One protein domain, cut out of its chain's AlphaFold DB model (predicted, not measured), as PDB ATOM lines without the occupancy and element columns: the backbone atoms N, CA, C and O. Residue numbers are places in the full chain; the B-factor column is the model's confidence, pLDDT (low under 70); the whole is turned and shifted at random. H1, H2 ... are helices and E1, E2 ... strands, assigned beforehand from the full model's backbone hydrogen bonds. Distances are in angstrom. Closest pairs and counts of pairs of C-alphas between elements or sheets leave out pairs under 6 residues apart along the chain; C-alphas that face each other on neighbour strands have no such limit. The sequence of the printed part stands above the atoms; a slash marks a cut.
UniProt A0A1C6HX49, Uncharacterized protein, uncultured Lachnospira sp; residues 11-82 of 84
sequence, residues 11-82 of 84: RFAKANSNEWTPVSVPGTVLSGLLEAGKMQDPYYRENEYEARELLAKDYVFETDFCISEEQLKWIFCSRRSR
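What this domain is: This is residues 11 to 82 of the 84 residues of an uncharacterized protein of uncultured Lachnospira sp (UniProt A0A1C6HX49). A small body of a two-stranded antiparallel sheet, E1 - E2, and two short helices, H1 and H2, has an arm, residues 65 to 82, that sticks out and holds H3. The 72 printed residues give E1, H1, H2, E2, H3 in order; the class is mixed, with 35 residues, under half, in named elements. The whole is extended, radius of gyration of the C-alphas 17.9 A, spanning 55 by 23 by 23 A.

Where its parts are: E1 is residues 11 to 14, from C-alpha 11 at (92.003, 120.932, 137.679). H1 is residues 29 to 35, H2 48 to 55, E2 59 to 62. H3, residues 69 to 80, 17.2 A long, ends at C-alpha 80 (115.124, 137.213, 153.855).

How they stand to each other: E1 and E2 are antiparallel at 155 degrees, with N 60 and O 13 2.8 A apart. H1 and H2 touch, C-alphas of Leu 30 and Ala 51 closest at 7.5 A, at a steep tilt of 62 degrees, opposite ways. H3 touches no helix. Every O i to N i+4 pair is within hydrogen-bond range in H1 and H2, 6 of 8 in H3.

The domain as a whole: The printed part has no cut. Links E1 to H1 and H1 to H2 are long. Residues 73 to 82 have pLDDT under 70.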
ATOM      1  N   ARG A  11      92.862 122.084 137.436       94.50
ATOM      2  CA  ARG A  11      92.003 120.932 137.679       94.50
ATOM      3  C   ARG A  11      91.541 120.927 139.125       94.50
ATOM      4  O   ARG A  11      92.218 121.452 140.006       94.50
ATOM      5  N   PHE A  12      90.396 120.308 139.377       94.88
ATOM      6  CA  PHE A  12      89.907 120.086 140.729       94.88
ATOM      7  C   PHE A  12      89.412 118.657 140.928       94.88
ATOM      8  O   PHE A  12      88.959 117.998 139.990       94.88
ATOM      9  N   ALA A  13      89.485 118.189 142.164       95.44
ATOM     10  CA  ALA A  13      88.956 116.900 142.588       95.44
ATOM     11  C   ALA A  13      88.277 117.045 143.950       95.44
ATOM     12  O   ALA A  13      88.579 117.959 144.718       95.44
ATOM     13  N   LYS A  14      87.357 116.130 144.269       95.12
ATOM     14  CA  LYS A  14      86.852 115.996 145.644       95.12
ATOM     15  C   LYS A  14      88.004 115.583 146.557       95.12
ATOM     16  O   LYS A  14      88.873 114.816 146.134       95.12
ATOM     17  N   ALA A  15      87.995 116.036 147.806       92.50
ATOM     18  CA  ALA A  15      88.983 115.603 148.785       92.50
ATOM     19  C   ALA A  15      89.015 114.066 148.866       92.50
ATOM     20  O   ALA A  15      87.972 113.415 148.950       92.50
ATOM     21  N   ASN A  16      90.221 113.493 148.824       90.31
ATOM     22  CA  ASN A  16      90.468 112.044 148.815       90.31
ATOM     23  C   ASN A  16      89.931 111.289 147.581       90.31
ATOM     24  O   ASN A  16      89.804 110.066 147.615       90.31
ATOM     25  N   SER A  17      89.616 111.988 146.488       91.12
ATOM     26  CA  SER A  17      89.256 111.371 145.212       91.12
ATOM     27  C   SER A  17      90.424 111.412 144.228       91.12
ATOM     28  O   SER A  17      91.169 112.385 144.178       91.12
ATOM     29  N   ASN A  18      90.543 110.369 143.406       90.81
ATOM     30  CA  ASN A  18      91.485 110.325 142.282       90.81
ATOM     31  C   ASN A  18      90.859 110.830 140.970       90.81
ATOM     32  O   ASN A  18      91.494 110.766 139.919       90.81
ATOM     33  N   GLU A  19      89.609 111.302 141.010       92.75
ATOM     34  CA  GLU A  19      88.909 111.806 139.833       92.75
ATOM     35  C   GLU A  19      89.088 113.321 139.703       92.75
ATOM     36  O   GLU A  19      88.415 114.115 140.364       92.75
ATOM     37  N   TRP A  20      89.994 113.707 138.810       94.38
ATOM     38  CA  TRP A  20      90.275 115.098 138.492       94.38
ATOM     39  C   TRP A  20      89.413 115.584 137.332       94.38
ATOM     40  O   TRP A  20      89.207 114.880 136.345       94.38
ATOM     41  N   THR A  21      88.919 116.810 137.456       93.50
ATOM     42  CA  THR A  21      88.083 117.476 136.457       93.50
ATOM     43  C   THR A  21      88.759 118.784 136.049       93.50
ATOM     44  O   THR A  21      89.139 119.551 136.937       93.50
ATOM     45  N   PRO A  22      88.952 119.052 134.746       93.75
ATOM     46  CA  PRO A  22      89.495 120.328 134.292       93.75
ATOM     47  C   PRO A  22      88.534 121.472 134.645       93.75
ATOM     48  O   PRO A  22      87.317 121.284 134.633       93.75
ATOM     49  N   VAL A  23      89.071 122.647 134.977       94.12
ATOM     50  CA  VAL A  23      88.271 123.831 135.331       94.12
ATOM     51  C   VAL A  23      88.962 125.113 134.893       94.12
ATOM     52  O   VAL A  23      90.183 125.222 134.950       94.12
ATOM     53  N   SER A  24      88.174 126.102 134.485       90.62
ATOM     54  CA  SER A  24      88.673 127.435 134.151       90.62
ATOM     55  C   SER A  24      88.774 128.308 135.404       90.62
ATOM     56  O   SER A  24      87.837 128.372 136.201       90.62
ATOM     57  N   VAL A  25      89.897 129.015 135.574       88.75
ATOM     58  CA  VAL A  25      90.089 130.018 136.636       88.75
ATOM     59  C   VAL A  25      90.270 131.393 135.984       88.75
ATOM     60  O   VAL A  25      91.147 131.543 135.136       88.75
ATOM     61  N   PRO A  26      89.491 132.427 136.358       90.38
ATOM     62  CA  PRO A  26      88.562 132.491 137.488       90.38
ATOM     63  C   PRO A  26      87.263 131.703 137.257       90.38
ATOM     64  O   PRO A  26      86.621 131.831 136.222       90.38
ATOM     65  N   GLY A  27      86.863 130.927 138.264       90.06
ATOM     66  CA  GLY A  27      85.679 130.072 138.230       90.06
ATOM     67  C   GLY A  27      85.370 129.478 139.604       90.06
ATOM     68  O   GLY A  27      86.053 129.775 140.587       90.06
ATOM     69  N   THR A  28      84.327 128.651 139.683       91.94
ATOM     70  CA  THR A  28      83.910 127.961 140.917       91.94
ATOM     71  C   THR A  28      83.846 126.450 140.707       91.94
ATOM     72  O   THR A  28      83.797 125.979 139.571       91.94
ATOM     73  N   VAL A  29      83.778 125.681 141.801       93.12
ATOM     74  CA  VAL A  29      83.535 124.228 141.744       93.12
ATOM     75  C   VAL A  29      82.252 123.915 140.969       93.12
ATOM     76  O   VAL A  29      82.253 123.015 140.137       93.12
ATOM     77  N   LEU A  30      81.169 124.664 141.206       93.44
ATOM     78  CA  LEU A  30      79.887 124.431 140.531       93.44
ATOM     79  C   LEU A  30      79.976 124.702 139.034       93.44
ATOM     80  O   LEU A  30      79.472 123.911 138.247       93.44
ATOM     81  N   SER A  31      80.660 125.776 138.636       92.94
ATOM     82  CA  SER A  31      80.907 126.073 137.222       92.94
ATOM     83  C   SER A  31      81.659 124.921 136.552       92.94
ATOM     84  O   SER A  31      81.199 124.411 135.537       92.94
ATOM     85  N   GLY A  32      82.734 124.428 137.178       93.56
ATOM     86  CA  GLY A  32      83.490 123.286 136.658       93.56
ATOM     87  C   GLY A  32      82.682 121.984 136.608       93.56
ATOM     88  O   GLY A  32      82.789 121.229 135.645       93.56
ATOM     89  N   LEU A  33      81.838 121.711 137.608       94.06
ATOM     90  CA  LEU A  33      80.951 120.539 137.603       94.06
ATOM     91  C   LEU A  33      79.871 120.636 136.519       94.06
ATOM     92  O   LEU A  33      79.538 119.618 135.914       94.06
ATOM     93  N   LEU A  34      79.337 121.833 136.276       94.25
ATOM     94  CA  LEU A  34      78.333 122.088 135.246       94.25
ATOM     95  C   LEU A  34      78.935 121.926 133.845       94.25
ATOM     96  O   LEU A  34      78.376 121.202 133.024       94.25
ATOM     97  N   GLU A  35      80.108 122.518 133.594       93.25
ATOM     98  CA  GLU A  35      80.846 122.369 132.329       93.25
ATOM     99  C   GLU A  35      81.250 120.912 132.065       93.25
ATOM    100  O   GLU A  35      81.201 120.443 130.929       93.25
ATOM    101  N   ALA A  36      81.586 120.163 133.120       91.75
ATOM    102  CA  ALA A  36      81.889 118.738 133.033       91.75
ATOM    103  C   ALA A  36      80.643 117.834 132.918       91.75
ATOM    104  O   ALA A  36      80.791 116.612 132.859       91.75
ATOM    105  N   GLY A  37      79.426 118.392 132.943       93.12
ATOM    106  CA  GLY A  37      78.173 117.627 132.900       93.12
ATOM    107  C   GLY A  37      77.927 116.747 134.133       93.12
ATOM    108  O   GLY A  37      77.146 115.800 134.072       93.12
ATOM    109  N   LYS A  38      78.602 117.035 135.255       91.44
ATOM    110  CA  LYS A  38      78.503 116.293 136.525       91.44
ATOM    111  C   LYS A  38      77.414 116.825 137.457       91.44
ATOM    112  O   LYS A  38      77.174 116.233 138.508       91.44
ATOM    113  N   MET A  39      76.779 117.936 137.097       93.56
ATOM    114  CA  MET A  39      75.603 118.473 137.773       93.56
ATOM    115  C   MET A  39      74.642 119.098 136.763       93.56
ATOM    116  O   MET A  39      75.055 119.508 135.679       93.56
ATOM    117  N   GLN A  40      73.365 119.174 137.128       94.12
ATOM    118  CA  GLN A  40      72.364 119.907 136.355       94.12
ATOM    119  C   GLN A  40      72.438 121.410 136.647       94.12
ATOM    120  O   GLN A  40      73.079 121.828 137.612       94.12
ATOM    121  N   ASP A  41      71.758 122.220 135.830       94.25
ATOM    122  CA  ASP A  41      71.658 123.658 136.072       94.25
ATOM    123  C   ASP A  41      71.039 123.919 137.461       94.25
ATOM    124  O   ASP A  41      69.912 123.474 137.707       94.25
ATOM    125  N   PRO A  42      71.758 124.600 138.374       94.12
ATOM    126  CA  PRO A  42      71.316 124.784 139.754       94.12
ATOM    127  C   PRO A  42      70.170 125.794 139.896       94.12
ATOM    128  O   PRO A  42      69.516 125.816 140.934       94.12
ATOM    129  N   TYR A  43      69.919 126.629 138.882       93.81
ATOM    130  CA  TYR A  43      68.849 127.631 138.883       93.81
ATOM    131  C   TYR A  43      67.540 127.093 138.296       93.81
ATOM    132  O   TYR A  43      66.519 127.787 138.299       93.81
ATOM    133  N   TYR A  44      67.546 125.859 137.792       95.69
ATOM    134  CA  TYR A  44      66.374 125.220 137.226       95.69
ATOM    135  C   TYR A  44      65.633 124.368 138.265       95.69
ATOM    136  O   TYR A  44      66.172 123.404 138.806       95.69
ATOM    137  N   ARG A  45      64.348 124.679 138.487       95.25
ATOM    138  CA  ARG A  45      63.441 123.933 139.382       95.25
ATOM    139  C   ARG A  45      64.023 123.760 140.794       95.25
ATOM    140  O   ARG A  45      64.294 124.746 141.464       95.25
ATOM    141  N   GLU A  46      64.158 122.516 141.243       95.69
ATOM    142  CA  GLU A  46      64.557 122.115 142.593       95.69
ATOM    143  C   GLU A  46      66.015 121.616 142.629       95.69
ATOM    144  O   GLU A  46      66.480 121.112 143.650       95.69
ATOM    145  N   ASN A  47      66.760 121.786 141.529       95.56
ATOM    146  CA  ASN A  47      68.147 121.332 141.394       95.56
ATOM    147  C   ASN A  47      69.105 122.026 142.380       95.56
ATOM    148  O   ASN A  47      70.205 121.533 142.636       95.56
ATOM    149  N   GLU A  48      68.688 123.155 142.965       95.62
ATOM    150  CA  GLU A  48      69.409 123.841 144.039       95.62
ATOM    151  C   GLU A  48      69.720 122.896 145.210       95.62
ATOM    152  O   GLU A  48      70.819 122.949 145.764       95.62
ATOM    153  N   TYR A  49      68.804 121.979 145.554       95.56
ATOM    154  CA  TYR A  49      69.023 121.044 146.657       95.56
ATOM    155  C   TYR A  49      70.219 120.121 146.395       95.56
ATOM    156  O   TYR A  49      71.069 119.982 147.275       95.56
ATOM    157  N   GLU A  50      70.331 119.563 145.188       94.25
ATOM    158  CA  GLU A  50      71.470 118.723 144.789       94.25
ATOM    159  C   GLU A  50      72.765 119.544 144.687       94.25
ATOM    160  O   GLU A  50      73.830 119.116 145.144       94.25
ATOM    161  N   ALA A  51      72.689 120.763 144.143       94.44
ATOM    162  CA  ALA A  51      73.834 121.667 144.061       94.44
ATOM    163  C   ALA A  51      74.379 122.036 145.454       94.44
ATOM    164  O   ALA A  51      75.594 122.082 145.665       94.44
ATOM    165  N   ARG A  52      73.490 122.235 146.431       94.88
ATOM    166  CA  ARG A  52      73.845 122.500 147.831       94.88
ATOM    167  C   ARG A  52      74.557 121.312 148.478       94.88
ATOM    168  O   ARG A  52      75.522 121.516 149.213       94.88
ATOM    169  N   GLU A  53      74.147 120.081 148.177       94.62
ATOM    170  CA  GLU A  53      74.864 118.881 148.636       94.62
ATOM    171  C   GLU A  53      76.255 118.746 148.003       94.62
ATOM    172  O   GLU A  53      77.185 118.241 148.638       94.62
ATOM    173  N   LEU A  54      76.429 119.206 146.760       93.44
ATOM    174  CA  LEU A  54      77.737 119.253 146.107       93.44
ATOM    175  C   LEU A  54      78.653 120.313 146.722       93.44
ATOM    176  O   LEU A  54      79.838 120.025 146.882       93.44
ATOM    177  N   LEU A  55      78.121 121.484 147.090       92.38
ATOM    178  CA  LEU A  55      78.857 122.562 147.766       92.38
ATOM    179  C   LEU A  55      79.313 122.200 149.181       92.38
ATOM    180  O   LEU A  55      80.315 122.729 149.648       92.38
ATOM    181  N   ALA A  56      78.592 121.311 149.863       94.38
ATOM    182  CA  ALA A  56      78.930 120.884 151.220       94.38
ATOM    183  C   ALA A  56      80.175 119.977 151.295       94.38
ATOM    184  O   ALA A  56      80.594 119.605 152.389       94.38
ATOM    185  N   LYS A  57      80.741 119.579 150.149       94.31
ATOM    186  CA  LYS A  57      81.909 118.694 150.059       94.31
ATOM    187  C   LYS A  57      83.195 119.504 149.927       94.31
ATOM    188  O   LYS A  57      83.205 120.579 149.338       94.31
ATOM    189  N   ASP A  58      84.294 118.925 150.392       96.38
ATOM    190  CA  ASP A  58      85.626 119.491 150.210       96.38
ATOM    191  C   ASP A  58      86.183 119.194 148.813       96.38
ATOM    192  O   ASP A  58      86.070 118.072 148.302       96.38
ATOM    193  N   TYR A  59      86.836 120.192 148.215       95.06
ATOM    194  CA  TYR A  59      87.504 120.078 146.920       95.06
ATOM    195  C   TYR A  59      88.917 120.647 146.981       95.06
ATOM    196  O   TYR A  59      89.188 121.619 147.687       95.06
ATOM    197  N   VAL A  60      89.807 120.048 146.201       94.94
ATOM    198  CA  VAL A  60      91.195 120.474 146.032       94.94
ATOM    199  C   VAL A  60      91.361 120.977 144.607       94.94
ATOM    200  O   VAL A  60      90.988 120.276 143.669       94.94
ATOM    201  N   PHE A  61      91.920 122.177 144.461       94.12
ATOM    202  CA  PHE A  61      92.327 122.747 143.179       94.12
ATOM    203  C   PHE A  61      93.838 122.630 143.027       94.12
ATOM    204  O   PHE A  61      94.582 122.900 143.971       94.12
ATOM    205  N   GLU A  62      94.283 122.269 141.833       93.69
ATOM    206  CA  GLU A  62      95.693 122.116 141.501       93.69
ATOM    207  C   GLU A  62      95.960 122.667 140.098       93.69
ATOM    208  O   GLU A  62      95.123 122.543 139.203       93.69
ATOM    209  N   THR A  63      97.126 123.280 139.924       93.88
ATOM    210  CA  THR A  63      97.675 123.678 138.627       93.88
ATOM    211  C   THR A  63      99.193 123.547 138.674       93.88
ATOM    212  O   THR A  63      99.807 123.685 139.741       93.88
ATOM    213  N   ASP A  64      99.796 123.294 137.524       90.56
ATOM    214  CA  ASP A  64     101.234 123.327 137.317       90.56
ATOM    215  C   ASP A  64     101.626 124.575 136.516       90.56
ATOM    216  O   ASP A  64     100.941 125.006 135.593       90.56
ATOM    217  N   PHE A  65     102.734 125.204 136.910       88.50
ATOM    218  CA  PHE A  65     103.274 126.362 136.209       88.50
ATOM    219  C   PHE A  65     104.798 126.357 136.251       88.50
ATOM    220  O   PHE A  65     105.418 125.952 137.237       88.50
ATOM    221  N   CYS A  66     105.404 126.837 135.172       84.38
ATOM    222  CA  CYS A  66     106.851 126.946 135.049       84.38
ATOM    223  C   CYS A  66     107.312 128.347 135.452       84.38
ATOM    224  O   CYS A  66     106.718 129.343 135.042       84.38
ATOM    225  N   ILE A  67     108.409 128.423 136.208       86.12
ATOM    226  CA  ILE A  67     109.097 129.686 136.499       86.12
ATOM    227  C   ILE A  67     110.573 129.574 136.136       86.12
ATOM    228  O   ILE A  67     111.154 128.491 136.227       86.12
ATOM    229  N   SER A  68     111.193 130.694 135.766       84.88
ATOM    230  CA  SER A  68     112.640 130.743 135.553       84.88
ATOM    231  C   SER A  68     113.410 130.838 136.877       84.88
ATOM    232  O   SER A  68     112.897 131.299 137.902       84.88
ATOM    233  N   GLU A  69     114.688 130.445 136.867       82.06
ATOM    234  CA  GLU A  69     115.569 130.574 138.038       82.06
ATOM    235  C   GLU A  69     115.720 132.029 138.511       82.06
ATOM    236  O   GLU A  69     115.887 132.295 139.704       82.06
ATOM    237  N   GLU A  70     115.639 132.989 137.591       81.19
ATOM    238  CA  GLU A  70     115.722 134.421 137.885       81.19
ATOM    239  C   GLU A  70     114.497 134.905 138.674       81.19
ATOM    240  O   GLU A  70     114.644 135.624 139.669       81.19
ATOM    241  N   GLN A  71     113.301 134.428 138.309       75.62
ATOM    242  CA  GLN A  71     112.063 134.685 139.051       75.62
ATOM    243  C   GLN A  71     112.097 134.043 140.448       75.62
ATOM    244  O   GLN A  71     111.658 134.654 141.429       75.62
ATOM    245  N   LEU A  72     112.676 132.842 140.571       78.69
ATOM    246  CA  LEU A  72     112.809 132.142 141.854       78.69
ATOM    247  C   LEU A  72     113.765 132.865 142.822       78.69
ATOM    248  O   LEU A  72     113.445 133.032 144.005       78.69
ATOM    249  N   LYS A  73     114.926 133.333 142.335       69.25
ATOM    250  CA  LYS A  73     115.941 134.042 143.146       69.25
ATOM    251  C   LYS A  73     115.372 135.280 143.839       69.25
ATOM    252  O   LYS A  73     115.706 135.562 144.994       69.25
ATOM    253  N   TRP A  74     114.474 135.994 143.168       57.44
ATOM    254  CA  TRP A  74     113.848 137.199 143.705       57.44
ATOM    255  C   TRP A  74     112.920 136.917 144.907       57.44
ATOM    256  O   TRP A  74     112.911 137.669 145.890       57.44
ATOM    257  N   ILE A  75     112.201 135.787 144.898       60.28
ATOM    258  CA  ILE A  75     111.326 135.362 146.009       60.28
ATOM    259  C   ILE A  75     112.146 135.074 147.276       60.28
ATOM    260  O   ILE A  75     111.758 135.470 148.378       60.28
ATOM    261  N   PHE A  76     113.313 134.439 147.136       54.22
ATOM    262  CA  PHE A  76     114.198 134.162 148.271       54.22
ATOM    263  C   PHE A  76     114.848 135.429 148.843       54.22
ATOM    264  O   PHE A  76     114.955 135.565 150.065       54.22
ATOM    265  N   CYS A  77     115.238 136.379 147.989       48.88
ATOM    266  CA  CYS A  77     115.852 137.634 148.430       48.88
ATOM    267  C   CYS A  77     114.862 138.531 149.200       48.88
ATOM    268  O   CYS A  77     115.227 139.134 150.210       48.88
ATOM    269  N   SER A  78     113.592 138.569 148.783       50.91
ATOM    270  CA  SER A  78     112.553 139.370 149.449       50.91
ATOM    271  C   SER A  78     112.058 138.769 150.774       50.91
ATOM    272  O   SER A  78     111.755 139.519 151.704       50.91
ATOM    273  N   ARG A  79     112.028 137.433 150.917       51.84
ATOM    274  CA  ARG A  79     111.661 136.766 152.185       51.84
ATOM    275  C   ARG A  79     112.739 136.881 153.267       51.84
ATOM    276  O   ARG A  79     112.396 136.920 154.444       51.84
ATOM    277  N   ARG A  80     114.022 136.990 152.897       49.12
ATOM    278  CA  ARG A  80     115.124 137.213 153.855       49.12
ATOM    279  C   ARG A  80     115.177 138.637 154.410       49.12
ATOM    280  O   ARG A  80     115.646 138.824 155.523       49.12
ATOM    281  N   SER A  81     114.657 139.622 153.677       43.91
ATOM    282  CA  SER A  81     114.668 141.029 154.102       43.91
ATOM    283  C   SER A  81     113.561 141.394 155.102       43.91
ATOM    284  O   SER A  81     113.504 142.540 155.532       43.91
ATOM    285  N   ARG A  82     112.664 140.460 155.457       45.59
ATOM    286  CA  ARG A  82     111.562 140.684 156.415       45.59
ATOM    287  C   ARG A  82     111.817 140.042 157.793       45.59
ATOM    288  O   ARG A  82     110.899 139.938 158.596       45.59
TER     289      ARG A  82